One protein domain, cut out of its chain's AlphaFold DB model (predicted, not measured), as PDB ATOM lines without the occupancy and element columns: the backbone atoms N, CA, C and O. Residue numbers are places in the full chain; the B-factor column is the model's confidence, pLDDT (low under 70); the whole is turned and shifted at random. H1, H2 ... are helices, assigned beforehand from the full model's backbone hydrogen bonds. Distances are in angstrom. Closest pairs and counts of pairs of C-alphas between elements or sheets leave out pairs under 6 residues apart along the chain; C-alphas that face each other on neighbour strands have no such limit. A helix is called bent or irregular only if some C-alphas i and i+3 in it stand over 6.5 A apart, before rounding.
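What this domain is: This is residues 115 to 212 of the 216 residues of an uncharacterized protein of Rhaphiolepis bibas (UniProt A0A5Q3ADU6). Two long helices, H2 and H4, lie side by side and run the same way, and H5 folds back along H4 as a helical hairpin, on another side of H4 from H2. H3 lies steeply tilted near both H2 and H5, across from H4, while short H1 packs at the end where H2 and H4 begin. The printed part has 98 residues with five named helices, H1 to H5 in order along the chain, and no named strand; the class is all helix. The whole is compact, with a radius of gyration of the C-alphas of 13.5 A, and rounded, spanning 37 by 29 by 24 A.

Where its parts are: Find C-alpha 170 at (131.550, 167.619, 161.714); from there H4, residues 170 to 189, runs 28.5 A to C-alpha 189 at (136.765, 194.547, 169.318). H2, residues 129 to 144, is 22.5 A long. H3, residues 153 to 163, measures 15.7 A and is irregular, with C-alphas 159 and 162 7.2 A apart. H5, residues 201 to 211, measures 14.7 A, ends with C-alpha 211 at (122.758, 173.269, 170.067), and is irregular too, with C-alphas 207 and 210 7.2 A apart. H1, residues 115 to 120, is 9.4 A long.

How they stand to each other: Begin at the hub, H4, which touches H1, H2 and H5. H2 and H4 touch at a shallow tilt of 24 degrees, the same way; look at their closest C-alphas, Val 135 and Leu 177, 6.4 A apart. H5 touches H4 at residues 172 to 180 alone, opposite ways at a steep tilt of 39 degrees, and the closest C-alphas, Leu 176 and Val 210, are 6.4 A apart. H1 touches residues 130 to 134 of H2 alone, at a steep tilt of 66 degrees, with C-alphas 115 and 131 closest at 4.5 A. H1 and H4 only just touch, with 3 pairs of C-alphas within 8 A, the closest being Leu 119 and Val 170 at 6.6 A. Helix packing is mostly crossed, with 1 of 4 touching pairs at a shallow tilt. H3 is close to but not clearly touching H2, where the C-alphas of Arg 140 and Phe 156 are closest at 7.4 A, and likewise H5, at Leu 163 and Tyr 208, 7.4 A. H3 and H4 are apart, as are H2 and H5. In H2 and H4 every O i to N i+4 pair is within hydrogen-bond range; H1 has 1 of 2, H3 5 of 7 and H5 5 of 7.

The domain as a whole: The C-alphas farthest apart, those of Pro 122 and Lys 148, are 39.1 A from each other. The printed part has no cut. The link from H4 to H5, 11 residues, is long; those from H1 to H2, H2 to H3 and H3 to H4 are short. Look for pLDDT under 70 at residues 190 to 197, 199 and 212; the mean of the printed part is 83.6.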
ATOM      1  N   TRP A 115     143.173 168.540 161.634       86.00
ATOM      2  CA  TRP A 115     141.864 169.077 162.001       86.00
ATOM      3  C   TRP A 115     141.270 169.992 160.917       86.00
ATOM      4  O   TRP A 115     140.051 170.040 160.782       86.00
ATOM      5  N   GLU A 116     142.098 170.680 160.120       84.19
ATOM      6  CA  GLU A 116     141.637 171.517 159.001       84.19
ATOM      7  C   GLU A 116     141.106 170.640 157.872       84.19
ATOM      8  O   GLU A 116     140.057 170.924 157.306       84.19
ATOM      9  N   LEU A 117     141.794 169.530 157.588       86.75
ATOM     10  CA  LEU A 117     141.326 168.528 156.628       86.75
ATOM     11  C   LEU A 117     140.011 167.883 157.085       86.75
ATOM     12  O   LEU A 117     139.148 167.573 156.268       86.75
ATOM     13  N   ALA A 118     139.832 167.711 158.394       83.06
ATOM     14  CA  ALA A 118     138.599 167.179 158.960       83.06
ATOM     15  C   ALA A 118     137.384 168.113 158.807       83.06
ATOM     16  O   ALA A 118     136.257 167.637 158.941       83.06
ATOM     17  N   LEU A 119     137.579 169.407 158.521       85.75
ATOM     18  CA  LEU A 119     136.479 170.339 158.228       85.75
ATOM     19  C   LEU A 119     135.891 170.155 156.823       85.75
ATOM     20  O   LEU A 119     134.763 170.594 156.586       85.75
ATOM     21  N   ASP A 120     136.636 169.516 155.919       88.31
ATOM     22  CA  ASP A 120     136.203 169.223 154.549       88.31
ATOM     23  C   ASP A 120     135.342 167.935 154.476       88.31
ATOM     24  O   ASP A 120     134.840 167.575 153.411       88.31
ATOM     25  N   LEU A 121     135.153 167.232 155.602       88.06
ATOM     26  CA  LEU A 121     134.315 166.033 155.699       88.06
ATOM     27  C   LEU A 121     132.805 166.363 155.678       88.06
ATOM     28  O   LEU A 121     132.407 167.472 156.044       88.06
ATOM     29  N   PRO A 122     131.940 165.396 155.301       89.94
ATOM     30  CA  PRO A 122     130.486 165.566 155.335       89.94
ATOM     31  C   PRO A 122     129.967 165.980 156.717       89.94
ATOM     32  O   PRO A 122     130.389 165.435 157.738       89.94
ATOM     33  N   ALA A 123     129.017 166.916 156.748       88.00
ATOM     34  CA  ALA A 123     128.548 167.555 157.976       88.00
ATOM     35  C   ALA A 123     127.865 166.583 158.950       88.00
ATOM     36  O   ALA A 123     127.966 166.767 160.162       88.00
ATOM     37  N   GLU A 124     127.206 165.546 158.435       89.31
ATOM     38  CA  GLU A 124     126.474 164.531 159.198       89.31
ATOM     39  C   GLU A 124     127.405 163.462 159.786       89.31
ATOM     40  O   GLU A 124     127.008 162.692 160.665       89.31
ATOM     41  N   GLN A 125     128.654 163.395 159.316       90.62
ATOM     42  CA  GLN A 125     129.622 162.431 159.810       90.62
ATOM     43  C   GLN A 125     130.006 162.760 161.255       90.62
ATOM     44  O   GLN A 125     130.129 163.922 161.648       90.62
ATOM     45  N   LYS A 126     130.248 161.720 162.058       91.44
ATOM     46  CA  LYS A 126     130.832 161.877 163.392       91.44
ATOM     47  C   LYS A 126     132.184 162.590 163.291       91.44
ATOM     48  O   LYS A 126     133.043 162.165 162.518       91.44
ATOM     49  N   ALA A 127     132.386 163.625 164.103       91.06
ATOM     50  CA  ALA A 127     133.619 164.400 164.095       91.06
ATOM     51  C   ALA A 127     134.829 163.527 164.489       91.06
ATOM     52  O   ALA A 127     134.785 162.836 165.519       91.06
ATOM     53  N   PRO A 128     135.924 163.547 163.707       91.00
ATOM     54  CA  PRO A 128     137.129 162.797 164.034       91.00
ATOM     55  C   PRO A 128     137.833 163.399 165.260       91.00
ATOM     56  O   PRO A 128     137.624 164.555 165.632       91.00
ATOM     57  N   GLU A 129     138.669 162.602 165.924       91.25
ATOM     58  CA  GLU A 129     139.362 163.008 167.154       91.25
ATOM     59  C   GLU A 129     140.206 164.289 167.015       91.25
ATOM     60  O   GLU A 129     140.043 165.153 167.877       91.25
ATOM     61  N   PRO A 130     140.999 164.500 165.941       90.00
ATOM     62  CA  PRO A 130     141.777 165.731 165.789       90.00
ATOM     63  C   PRO A 130     140.911 166.997 165.775       90.00
ATOM     64  O   PRO A 130     141.273 168.001 166.386       90.00
ATOM     65  N   LEU A 131     139.735 166.941 165.137       88.31
ATOM     66  CA  LEU A 131     138.794 168.063 165.100       88.31
ATOM     67  C   LEU A 131     138.183 168.328 166.480       88.31
ATOM     68  O   LEU A 131     138.129 169.471 166.923       88.31
ATOM     69  N   ARG A 132     137.770 167.272 167.189       90.38
ATOM     70  CA  ARG A 132     137.207 167.395 168.543       90.38
ATOM     71  C   ARG A 132     138.225 167.947 169.540       90.38
ATOM     72  O   ARG A 132     137.885 168.831 170.321       90.38
ATOM     73  N   ALA A 133     139.470 167.477 169.473       89.75
ATOM     74  CA  ALA A 133     140.562 167.969 170.307       89.75
ATOM     75  C   ALA A 133     140.876 169.446 170.020       89.75
ATOM     76  O   ALA A 133     141.115 170.221 170.947       89.75
ATOM     77  N   HIS A 134     140.824 169.858 168.750       91.06
ATOM     78  CA  HIS A 134     140.997 171.260 168.377       91.06
ATOM     79  C   HIS A 134     139.867 172.146 168.928       91.06
ATOM     80  O   HIS A 134     140.145 173.151 169.581       91.06
ATOM     81  N   VAL A 135     138.605 171.733 168.761       90.06
ATOM     82  CA  VAL A 135     137.428 172.421 169.326       90.06
ATOM     83  C   VAL A 135     137.544 172.572 170.846       90.06
ATOM     84  O   VAL A 135     137.290 173.650 171.384       90.06
ATOM     85  N   GLU A 136     137.957 171.515 171.553       92.31
ATOM     86  CA  GLU A 136     138.197 171.576 172.999       92.31
ATOM     87  C   GLU A 136     139.279 172.611 173.349       92.31
ATOM     88  O   GLU A 136     139.111 173.394 174.290       92.31
ATOM     89  N   GLY A 137     140.369 172.649 172.580       88.50
ATOM     90  CA  GLY A 137     141.442 173.632 172.730       88.50
ATOM     91  C   GLY A 137     140.953 175.074 172.582       88.50
ATOM     92  O   GLY A 137     141.238 175.911 173.441       88.50
ATOM     93  N   GLU A 138     140.155 175.354 171.553       89.44
ATOM     94  CA  GLU A 138     139.592 176.687 171.300       89.44
ATOM     95  C   GLU A 138     138.590 177.121 172.379       89.44
ATOM     96  O   GLU A 138     138.628 178.259 172.863       89.44
ATOM     97  N   LEU A 139     137.747 176.202 172.860       90.00
ATOM     98  CA  LEU A 139     136.876 176.456 174.012       90.00
ATOM     99  C   LEU A 139     137.691 176.766 175.268       90.00
ATOM    100  O   LEU A 139     137.355 177.676 176.033       90.00
ATOM    101  N   ARG A 140     138.790 176.041 175.480       90.12
ATOM    102  CA  ARG A 140     139.686 176.259 176.616       90.12
ATOM    103  C   ARG A 140     140.356 177.626 176.540       90.12
ATOM    104  O   ARG A 140     140.501 178.269 177.581       90.12
ATOM    105  N   ILE A 141     140.719 178.098 175.349       88.31
ATOM    106  CA  ILE A 141     141.201 179.469 175.142       88.31
ATOM    107  C   ILE A 141     140.094 180.454 175.513       88.31
ATOM    108  O   ILE A 141     140.281 181.243 176.441       88.31
ATOM    109  N   LEU A 142     138.919 180.347 174.882       86.56
ATOM    110  CA  LEU A 142     137.783 181.250 175.088       86.56
ATOM    111  C   LEU A 142     137.408 181.400 176.573       86.56
ATOM    112  O   LEU A 142     137.237 182.516 177.068       86.56
ATOM    113  N   MET A 143     137.325 180.292 177.315       86.44
ATOM    114  CA  MET A 143     136.961 180.295 178.739       86.44
ATOM    115  C   MET A 143     138.032 180.901 179.659       86.44
ATOM    116  O   MET A 143     137.717 181.313 180.783       86.44
ATOM    117  N   ASN A 144     139.280 180.981 179.194       85.19
ATOM    118  CA  ASN A 144     140.407 181.532 179.943       85.19
ATOM    119  C   ASN A 144     140.805 182.951 179.528       85.19
ATOM    120  O   ASN A 144     141.610 183.576 180.225       85.19
ATOM    121  N   ILE A 145     140.219 183.499 178.461       83.00
ATOM    122  CA  ILE A 145     140.408 184.900 178.081       83.00
ATOM    123  C   ILE A 145     140.093 185.813 179.281       83.00
ATOM    124  O   ILE A 145     139.080 185.654 179.964       83.00
ATOM    125  N   GLY A 146     140.991 186.763 179.564       73.50
ATOM    126  CA  GLY A 146     140.853 187.738 180.652       73.50
ATOM    127  C   GLY A 146     141.042 187.179 182.072       73.50
ATOM    128  O   GLY A 146     140.971 187.942 183.039       73.50
ATOM    129  N   ARG A 147     141.295 185.872 182.246       78.31
ATOM    130  CA  ARG A 147     141.532 185.270 183.569       78.31
ATOM    131  C   ARG A 147     143.009 185.336 183.958       78.31
ATOM    132  O   ARG A 147     143.898 185.042 183.170       78.31
ATOM    133  N   LYS A 148     143.276 185.651 185.231       78.44
ATOM    134  CA  LYS A 148     144.637 185.614 185.809       78.44
ATOM    135  C   LYS A 148     145.141 184.194 186.087       78.44
ATOM    136  O   LYS A 148     146.341 183.988 186.227       78.44
ATOM    137  N   ARG A 149     144.224 183.240 186.250       83.31
ATOM    138  CA  ARG A 149     144.505 181.822 186.499       83.31
ATOM    139  C   ARG A 149     143.650 180.994 185.556       83.31
ATOM    140  O   ARG A 149     142.489 181.342 185.341       83.31
ATOM    141  N   THR A 150     144.227 179.920 185.033       84.94
ATOM    142  CA  THR A 150     143.502 178.958 184.207       84.94
ATOM    143  C   THR A 150     142.390 178.305 185.018       84.94
ATOM    144  O   THR A 150     142.548 178.038 186.214       84.94
ATOM    145  N   LEU A 151     141.253 178.066 184.371       85.75
ATOM    146  CA  LEU A 151     140.177 177.264 184.928       85.75
ATOM    147  C   LEU A 151     140.692 175.851 185.240       85.75
ATOM    148  O   LEU A 151     141.413 175.286 184.417       85.75
ATOM    149  N   PRO A 152     140.338 175.284 186.406       90.25
ATOM    150  CA  PRO A 152     140.591 173.878 186.688       90.25
ATOM    151  C   PRO A 152     139.908 172.986 185.652       90.25
ATOM    152  O   PRO A 152     138.784 173.281 185.237       90.25
ATOM    153  N   ASP A 153     140.550 171.872 185.301       90.69
ATOM    154  CA  ASP A 153     140.028 170.932 184.303       90.69
ATOM    155  C   ASP A 153     138.630 170.422 184.663       90.69
ATOM    156  O   ASP A 153     137.758 170.375 183.804       90.69
ATOM    157  N   SER A 154     138.369 170.136 185.942       91.31
ATOM    158  CA  SER A 154     137.049 169.692 186.408       91.31
ATOM    159  C   SER A 154     135.943 170.693 186.064       91.31
ATOM    160  O   SER A 154     134.905 170.319 185.531       91.31
ATOM    161  N   THR A 155     136.185 171.981 186.318       89.00
ATOM    162  CA  THR A 155     135.231 173.058 186.030       89.00
ATOM    163  C   THR A 155     135.126 173.336 184.533       89.00
ATOM    164  O   THR A 155     134.076 173.760 184.062       89.00
ATOM    165  N   PHE A 156     136.208 173.138 183.780       90.25
ATOM    166  CA  PHE A 156     136.175 173.239 182.326       90.25
ATOM    167  C   PHE A 156     135.287 172.143 181.723       90.25
ATOM    168  O   PHE A 156     134.352 172.472 180.997       90.25
ATOM    169  N   TYR A 157     135.514 170.878 182.086       90.81
ATOM    170  CA  TYR A 157     134.730 169.752 181.578       90.81
ATOM    171  C   TYR A 157     133.254 169.844 181.971       90.81
ATOM    172  O   TYR A 157     132.403 169.657 181.109       90.81
ATOM    173  N   GLU A 158     132.933 170.260 183.199       89.56
ATOM    174  CA  GLU A 158     131.546 170.535 183.623       89.56
ATOM    175  C   GLU A 158     130.854 171.586 182.727       89.56
ATOM    176  O   GLU A 158     129.663 171.501 182.434       89.56
ATOM    177  N   ARG A 159     131.599 172.590 182.246       86.44
ATOM    178  CA  ARG A 159     131.064 173.639 181.361       86.44
ATOM    179  C   ARG A 159     130.959 173.217 179.901       86.44
ATOM    180  O   ARG A 159     130.246 173.884 179.158       86.44
ATOM    181  N   ILE A 160     131.668 172.193 179.449       90.00
ATOM    182  CA  ILE A 160     131.574 171.737 178.052       90.00
ATOM    183  C   ILE A 160     130.796 170.430 177.908       90.00
ATOM    184  O   ILE A 160     130.418 170.096 176.792       90.00
ATOM    185  N   GLU A 161     130.495 169.733 179.009       89.75
ATOM    186  CA  GLU A 161     129.687 168.508 179.031       89.75
ATOM    187  C   GLU A 161     128.389 168.626 178.209       89.75
ATOM    188  O   GLU A 161     128.140 167.730 177.398       89.75
ATOM    189  N   PRO A 162     127.603 169.725 178.292       88.25
ATOM    190  CA  PRO A 162     126.372 169.841 177.509       88.25
ATOM    191  C   PRO A 162     126.583 169.802 175.991       88.25
ATOM    192  O   PRO A 162     125.670 169.408 175.275       88.25
ATOM    193  N   LEU A 163     127.773 170.176 175.500       87.69
ATOM    194  CA  LEU A 163     128.104 170.165 174.071       87.69
ATOM    195  C   LEU A 163     128.295 168.747 173.513       87.69
ATOM    196  O   LEU A 163     128.362 168.599 172.296       87.69
ATOM    197  N   ALA A 164     128.426 167.730 174.379       90.00
ATOM    198  CA  ALA A 164     128.565 166.320 174.008       90.00
ATOM    199  C   ALA A 164     129.553 166.089 172.843       90.00
ATOM    200  O   ALA A 164     129.244 165.411 171.857       90.00
ATOM    201  N   LEU A 165     130.754 166.683 172.940       88.75
ATOM    202  CA  LEU A 165     131.765 166.653 171.872       88.75
ATOM    203  C   LEU A 165     132.131 165.221 171.450       88.75
ATOM    204  O   LEU A 165     132.500 164.988 170.302       88.75
ATOM    205  N   ASP A 166     131.982 164.236 172.335       89.12
ATOM    206  CA  ASP A 166     132.204 162.817 172.052       89.12
ATOM    207  C   ASP A 166     131.265 162.248 170.968       89.12
ATOM    208  O   ASP A 166     131.646 161.306 170.255       89.12
ATOM    209  N   LYS A 167     130.077 162.844 170.816       88.88
ATOM    210  CA  LYS A 167     129.023 162.483 169.852       88.88
ATOM    211  C   LYS A 167     128.796 163.542 168.771       88.88
ATOM    212  O   LYS A 167     127.960 163.324 167.899       88.88
ATOM    213  N   ALA A 168     129.529 164.653 168.812       88.94
ATOM    214  CA  ALA A 168     129.378 165.746 167.863       88.94
ATOM    215  C   ALA A 168     129.631 165.313 166.409       88.94
ATOM    216  O   ALA A 168     130.492 164.474 166.118       88.94
ATOM    217  N   THR A 169     128.884 165.924 165.494       92.94
ATOM    218  CA  THR A 169     129.093 165.800 164.051       92.94
ATOM    219  C   THR A 169     130.101 166.840 163.555       92.94
ATOM    220  O   THR A 169     130.391 167.821 164.244       92.94
ATOM    221  N   VAL A 170     130.645 166.647 162.352       90.06
ATOM    222  CA  VAL A 170     131.550 167.619 161.714       90.06
ATOM    223  C   VAL A 170     130.859 168.976 161.555       90.06
ATOM    224  O   VAL A 170     131.454 170.004 161.879       90.06
ATOM    225  N   GLY A 171     129.586 168.987 161.140       89.44
ATOM    226  CA  GLY A 171     128.785 170.207 161.011       89.44
ATOM    227  C   GLY A 171     128.627 170.944 162.340       89.44
ATOM    228  O   GLY A 171     128.857 172.151 162.409       89.44
ATOM    229  N   PHE A 172     128.348 170.208 163.422       90.50
ATOM    230  CA  PHE A 172     128.282 170.785 164.763       90.50
ATOM    231  C   PHE A 172     129.622 171.397 165.188       90.50
ATOM    232  O   PHE A 172     129.662 172.541 165.639       90.50
ATOM    233  N   CYS A 173     130.731 170.670 165.013       90.38
ATOM    234  CA  CYS A 173     132.066 171.169 165.346       90.38
ATOM    235  C   CYS A 173     132.431 172.426 164.543       90.38
ATOM    236  O   CYS A 173     132.996 173.361 165.108       90.38
ATOM    237  N   LYS A 174     132.071 172.481 163.257       90.88
ATOM    238  CA  LYS A 174     132.293 173.648 162.395       90.88
ATOM    239  C   LYS A 174     131.495 174.867 162.864       90.88
ATOM    240  O   LYS A 174     132.068 175.946 163.004       90.88
ATOM    241  N   ASN A 175     130.210 174.687 163.168       90.69
ATOM    242  CA  ASN A 175     129.353 175.758 163.685       90.69
ATOM    243  C   ASN A 175     129.852 176.263 165.045       90.69
ATOM    244  O   ASN A 175     129.910 177.468 165.289       90.69
ATOM    245  N   LEU A 176     130.275 175.346 165.916       91.12
ATOM    246  CA  LEU A 176     130.824 175.683 167.223       91.12
ATOM    247  C   LEU A 176     132.141 176.460 167.113       91.12
ATOM    248  O   LEU A 176     132.304 177.450 167.820       91.12
ATOM    249  N   LEU A 177     133.055 176.069 166.217       90.25
ATOM    250  CA  LEU A 177     134.283 176.829 165.954       90.25
ATOM    251  C   LEU A 177     133.977 178.240 165.449       90.25
ATOM    252  O   LEU A 177     134.535 179.198 165.977       90.25
ATOM    253  N   GLY A 178     133.046 178.378 164.498       87.75
ATOM    254  CA  GLY A 178     132.596 179.692 164.026       87.75
ATOM    255  C   GLY A 178     132.053 180.553 165.167       87.75
ATOM    256  O   GLY A 178     132.424 181.715 165.311       87.75
ATOM    257  N   ARG A 179     131.253 179.963 166.063       87.94
ATOM    258  CA  ARG A 179     130.725 180.670 167.233       87.94
ATOM    259  C   ARG A 179     131.809 181.071 168.232       87.94
ATOM    260  O   ARG A 179     131.731 182.145 168.831       87.94
ATOM    261  N   VAL A 180     132.802 180.212 168.450       88.00
ATOM    262  CA  VAL A 180     133.946 180.532 169.307       88.00
ATOM    263  C   VAL A 180     134.720 181.710 168.720       88.00
ATOM    264  O   VAL A 180     134.979 182.660 169.461       88.00
ATOM    265  N   ASP A 181     135.004 181.701 167.418       86.88
ATOM    266  CA  ASP A 181     135.683 182.801 166.725       86.88
ATOM    267  C   ASP A 181     134.902 184.119 166.847       86.88
ATOM    268  O   ASP A 181     135.443 185.119 167.315       86.88
ATOM    269  N   GLU A 182     133.590 184.110 166.584       84.69
ATOM    270  CA  GLU A 182     132.724 185.283 166.776       84.69
ATOM    271  C   GLU A 182     132.818 185.863 168.193       84.69
ATOM    272  O   GLU A 182     132.888 187.083 168.380       84.69
ATOM    273  N   LEU A 183     132.804 185.000 169.213       83.06
ATOM    274  CA  LEU A 183     132.899 185.422 170.608       83.06
ATOM    275  C   LEU A 183     134.287 185.989 170.923       83.06
ATOM    276  O   LEU A 183     134.372 187.027 171.587       83.06
ATOM    277  N   GLN A 184     135.356 185.355 170.437       82.06
ATOM    278  CA  GLN A 184     136.721 185.856 170.591       82.06
ATOM    279  C   GLN A 184     136.877 187.226 169.907       82.06
ATOM    280  O   GLN A 184     137.285 188.191 170.557       82.06
ATOM    281  N   VAL A 185     136.459 187.366 168.647       83.06
ATOM    282  CA  VAL A 185     136.499 188.625 167.882       83.06
ATOM    283  C   VAL A 185     135.669 189.718 168.560       83.06
ATOM    284  O   VAL A 185     136.148 190.840 168.752       83.06
ATOM    285  N   ALA A 186     134.445 189.407 169.000       77.19
ATOM    286  CA  ALA A 186     133.597 190.357 169.719       77.19
ATOM    287  C   ALA A 186     134.231 190.821 171.038       77.19
ATOM    288  O   ALA A 186     134.028 191.963 171.458       77.19
ATOM    289  N   HIS A 187     134.993 189.950 171.698       75.50
ATOM    290  CA  HIS A 187     135.750 190.302 172.887       75.50
ATOM    291  C   HIS A 187     136.919 191.243 172.562       75.50
ATOM    292  O   HIS A 187     137.058 192.271 173.225       75.50
ATOM    293  N   TYR A 188     137.708 190.947 171.524       72.62
ATOM    294  CA  TYR A 188     138.809 191.814 171.084       72.62
ATOM    295  C   TYR A 188     138.322 193.210 170.677       72.62
ATOM    296  O   TYR A 188     138.841 194.215 171.164       72.62
ATOM    297  N   ASN A 189     137.273 193.283 169.858       75.94
ATOM    298  CA  ASN A 189     136.765 194.547 169.318       75.94
ATOM    299  C   ASN A 189     136.137 195.462 170.378       75.94
ATOM    300  O   ASN A 189     136.087 196.675 170.198       75.94
ATOM    301  N   ARG A 190     135.660 194.908 171.499       69.06
ATOM    302  CA  ARG A 190     135.086 195.709 172.592       69.06
ATOM    303  C   ARG A 190     136.145 196.381 173.470       69.06
ATOM    304  O   ARG A 190     135.756 197.145 174.350       69.06
ATOM    305  N   GLY A 191     137.438 196.079 173.298       57.78
ATOM    306  CA  GLY A 191     138.566 196.664 174.049       57.78
ATOM    307  C   GLY A 191     138.590 196.344 175.553       57.78
ATOM    308  O   GLY A 191     139.580 196.571 176.245       57.78
ATOM    309  N   ASN A 192     137.505 195.778 176.066       59.84
ATOM    310  CA  ASN A 192     137.348 195.329 177.428       59.84
ATOM    311  C   ASN A 192     137.728 193.855 177.469       59.84
ATOM    312  O   ASN A 192     136.893 192.996 177.184       59.84
ATOM    313  N   HIS A 193     138.970 193.564 177.865       64.00
ATOM    314  CA  HIS A 193     139.453 192.199 178.102       64.00
ATOM    315  C   HIS A 193     138.823 191.546 179.350       64.00
ATOM    316  O   HIS A 193     139.493 190.944 180.190       64.00
ATOM    317  N   LEU A 194     137.509 191.709 179.511       62.09
ATOM    318  CA  LEU A 194     136.724 191.172 180.603       62.09
ATOM    319  C   LEU A 194     136.538 189.677 180.405       62.09
ATOM    320  O   LEU A 194     136.066 189.223 179.364       62.09
ATOM    321  N   PHE A 195     136.890 188.921 181.434       66.44
ATOM    322  CA  PHE A 195     136.758 187.478 181.425       66.44
ATOM    323  C   PHE A 195     135.345 187.034 181.049       66.44
ATOM    324  O   PHE A 195     134.351 187.545 181.578       66.44
ATOM    325  N   PHE A 196     135.265 186.044 180.161       68.94
ATOM    326  CA  PHE A 196     134.005 185.363 179.914       68.94
ATOM    327  C   PHE A 196     133.579 184.669 181.200       68.94
ATOM    328  O   PHE A 196     134.283 183.804 181.740       68.94
ATOM    329  N   LYS A 197     132.432 185.097 181.729       64.31
ATOM    330  CA  LYS A 197     131.936 184.517 182.963       64.31
ATOM    331  C   LYS A 197     131.382 183.115 182.711       64.31
ATOM    332  O   LYS A 197     131.833 182.244 183.409       64.31
ATOM    333  N   PHE A 198     130.557 182.783 181.718       70.31
ATOM    334  CA  PHE A 198     129.953 181.426 181.564       70.31
ATOM    335  C   PHE A 198     129.335 180.840 182.858       70.31
ATOM    336  O   PHE A 198     129.028 179.652 182.937       70.31
ATOM    337  N   ASP A 199     129.154 181.678 183.878       68.25
ATOM    338  CA  ASP A 199     128.619 181.317 185.183       68.25
ATOM    339  C   ASP A 199     127.110 181.594 185.199       68.25
ATOM    340  O   ASP A 199     126.357 180.921 185.897       68.25
ATOM    341  N   THR A 200     126.655 182.564 184.393       73.88
ATOM    342  CA  THR A 200     125.245 182.944 184.275       73.88
ATOM    343  C   THR A 200     124.554 182.209 183.131       73.88
ATOM    344  O   THR A 200     125.182 181.831 182.138       73.88
ATOM    345  N   LYS A 201     123.234 182.042 183.259       76.06
ATOM    346  CA  LYS A 201     122.385 181.382 182.261       76.06
ATOM    347  C   LYS A 201     122.505 182.037 180.880       76.06
ATOM    348  O   LYS A 201     122.831 181.352 179.924       76.06
ATOM    349  N   GLU A 202     122.386 183.360 180.808       75.12
ATOM    350  CA  GLU A 202     122.473 184.129 179.553       75.12
ATOM    351  C   GLU A 202     123.817 183.934 178.834       75.12
ATOM    352  O   GLU A 202     123.906 183.937 177.610       75.12
ATOM    353  N   GLN A 203     124.907 183.765 179.582       70.44
ATOM    354  CA  GLN A 203     126.232 183.570 178.995       70.44
ATOM    355  C   GLN A 203     126.454 182.137 178.528       70.44
ATOM    356  O   GLN A 203     127.138 181.930 177.527       70.44
ATOM    357  N   LYS A 204     125.874 181.167 179.238       77.00
ATOM    358  CA  LYS A 204     125.802 179.779 178.783       77.00
ATOM    359  C   LYS A 204     124.975 179.689 177.501       77.00
ATOM    360  O   LYS A 204     125.460 179.139 176.524       77.00
ATOM    361  N   GLU A 205     123.814 180.339 177.455       80.50
ATOM    362  CA  GLU A 205     122.963 180.427 176.259       80.50
ATOM    363  C   GLU A 205     123.707 181.027 175.054       80.50
ATOM    364  O   GLU A 205     123.559 180.543 173.939       80.50
ATOM    365  N   ARG A 206     124.589 182.020 175.254       76.62
ATOM    366  CA  ARG A 206     125.394 182.590 174.152       76.62
ATOM    367  C   ARG A 206     126.382 181.610 173.519       76.62
ATOM    368  O   ARG A 206     126.604 181.708 172.312       76.62
ATOM    369  N   LEU A 207     127.004 180.741 174.319       78.31
ATOM    370  CA  LEU A 207     127.906 179.696 173.821       78.31
ATOM    371  C   LEU A 207     127.110 178.532 173.241       78.31
ATOM    372  O   LEU A 207     127.457 177.996 172.195       78.31
ATOM    373  N   TYR A 208     126.051 178.146 173.942       81.81
ATOM    374  CA  TYR A 208     125.312 176.950 173.624       81.81
ATOM    375  C   TYR A 208     124.255 177.156 172.543       81.81
ATOM    376  O   TYR A 208     123.744 176.152 172.084       81.81
ATOM    377  N   SER A 209     123.961 178.375 172.071       81.38
ATOM    378  CA  SER A 209     122.945 178.624 171.026       81.38
ATOM    379  C   SER A 209     123.044 177.669 169.827       81.38
ATOM    380  O   SER A 209     122.027 177.181 169.352       81.38
ATOM    381  N   VAL A 210     124.265 177.266 169.460       78.44
ATOM    382  CA  VAL A 210     124.556 176.275 168.410       78.44
ATOM    383  C   VAL A 210     123.824 174.933 168.601       78.44
ATOM    384  O   VAL A 210     123.536 174.258 167.620       78.44
ATOM    385  N   MET A 211     123.508 174.515 169.832       73.38
ATOM    386  CA  MET A 211     122.758 173.269 170.067       73.38
ATOM    387  C   MET A 211     121.254 173.405 169.770       73.38
ATOM    388  O   MET A 211     120.607 172.389 169.542       73.38
ATOM    389  N   TRP A 212     120.711 174.626 169.760       66.81
ATOM    390  CA  TRP A 212     119.304 174.933 169.464       66.81
ATOM    391  C   TRP A 212     119.123 175.381 168.009       66.81
ATOM    392  O   TRP A 212     118.039 175.233 167.461       66.81
TER     393      TRP A 212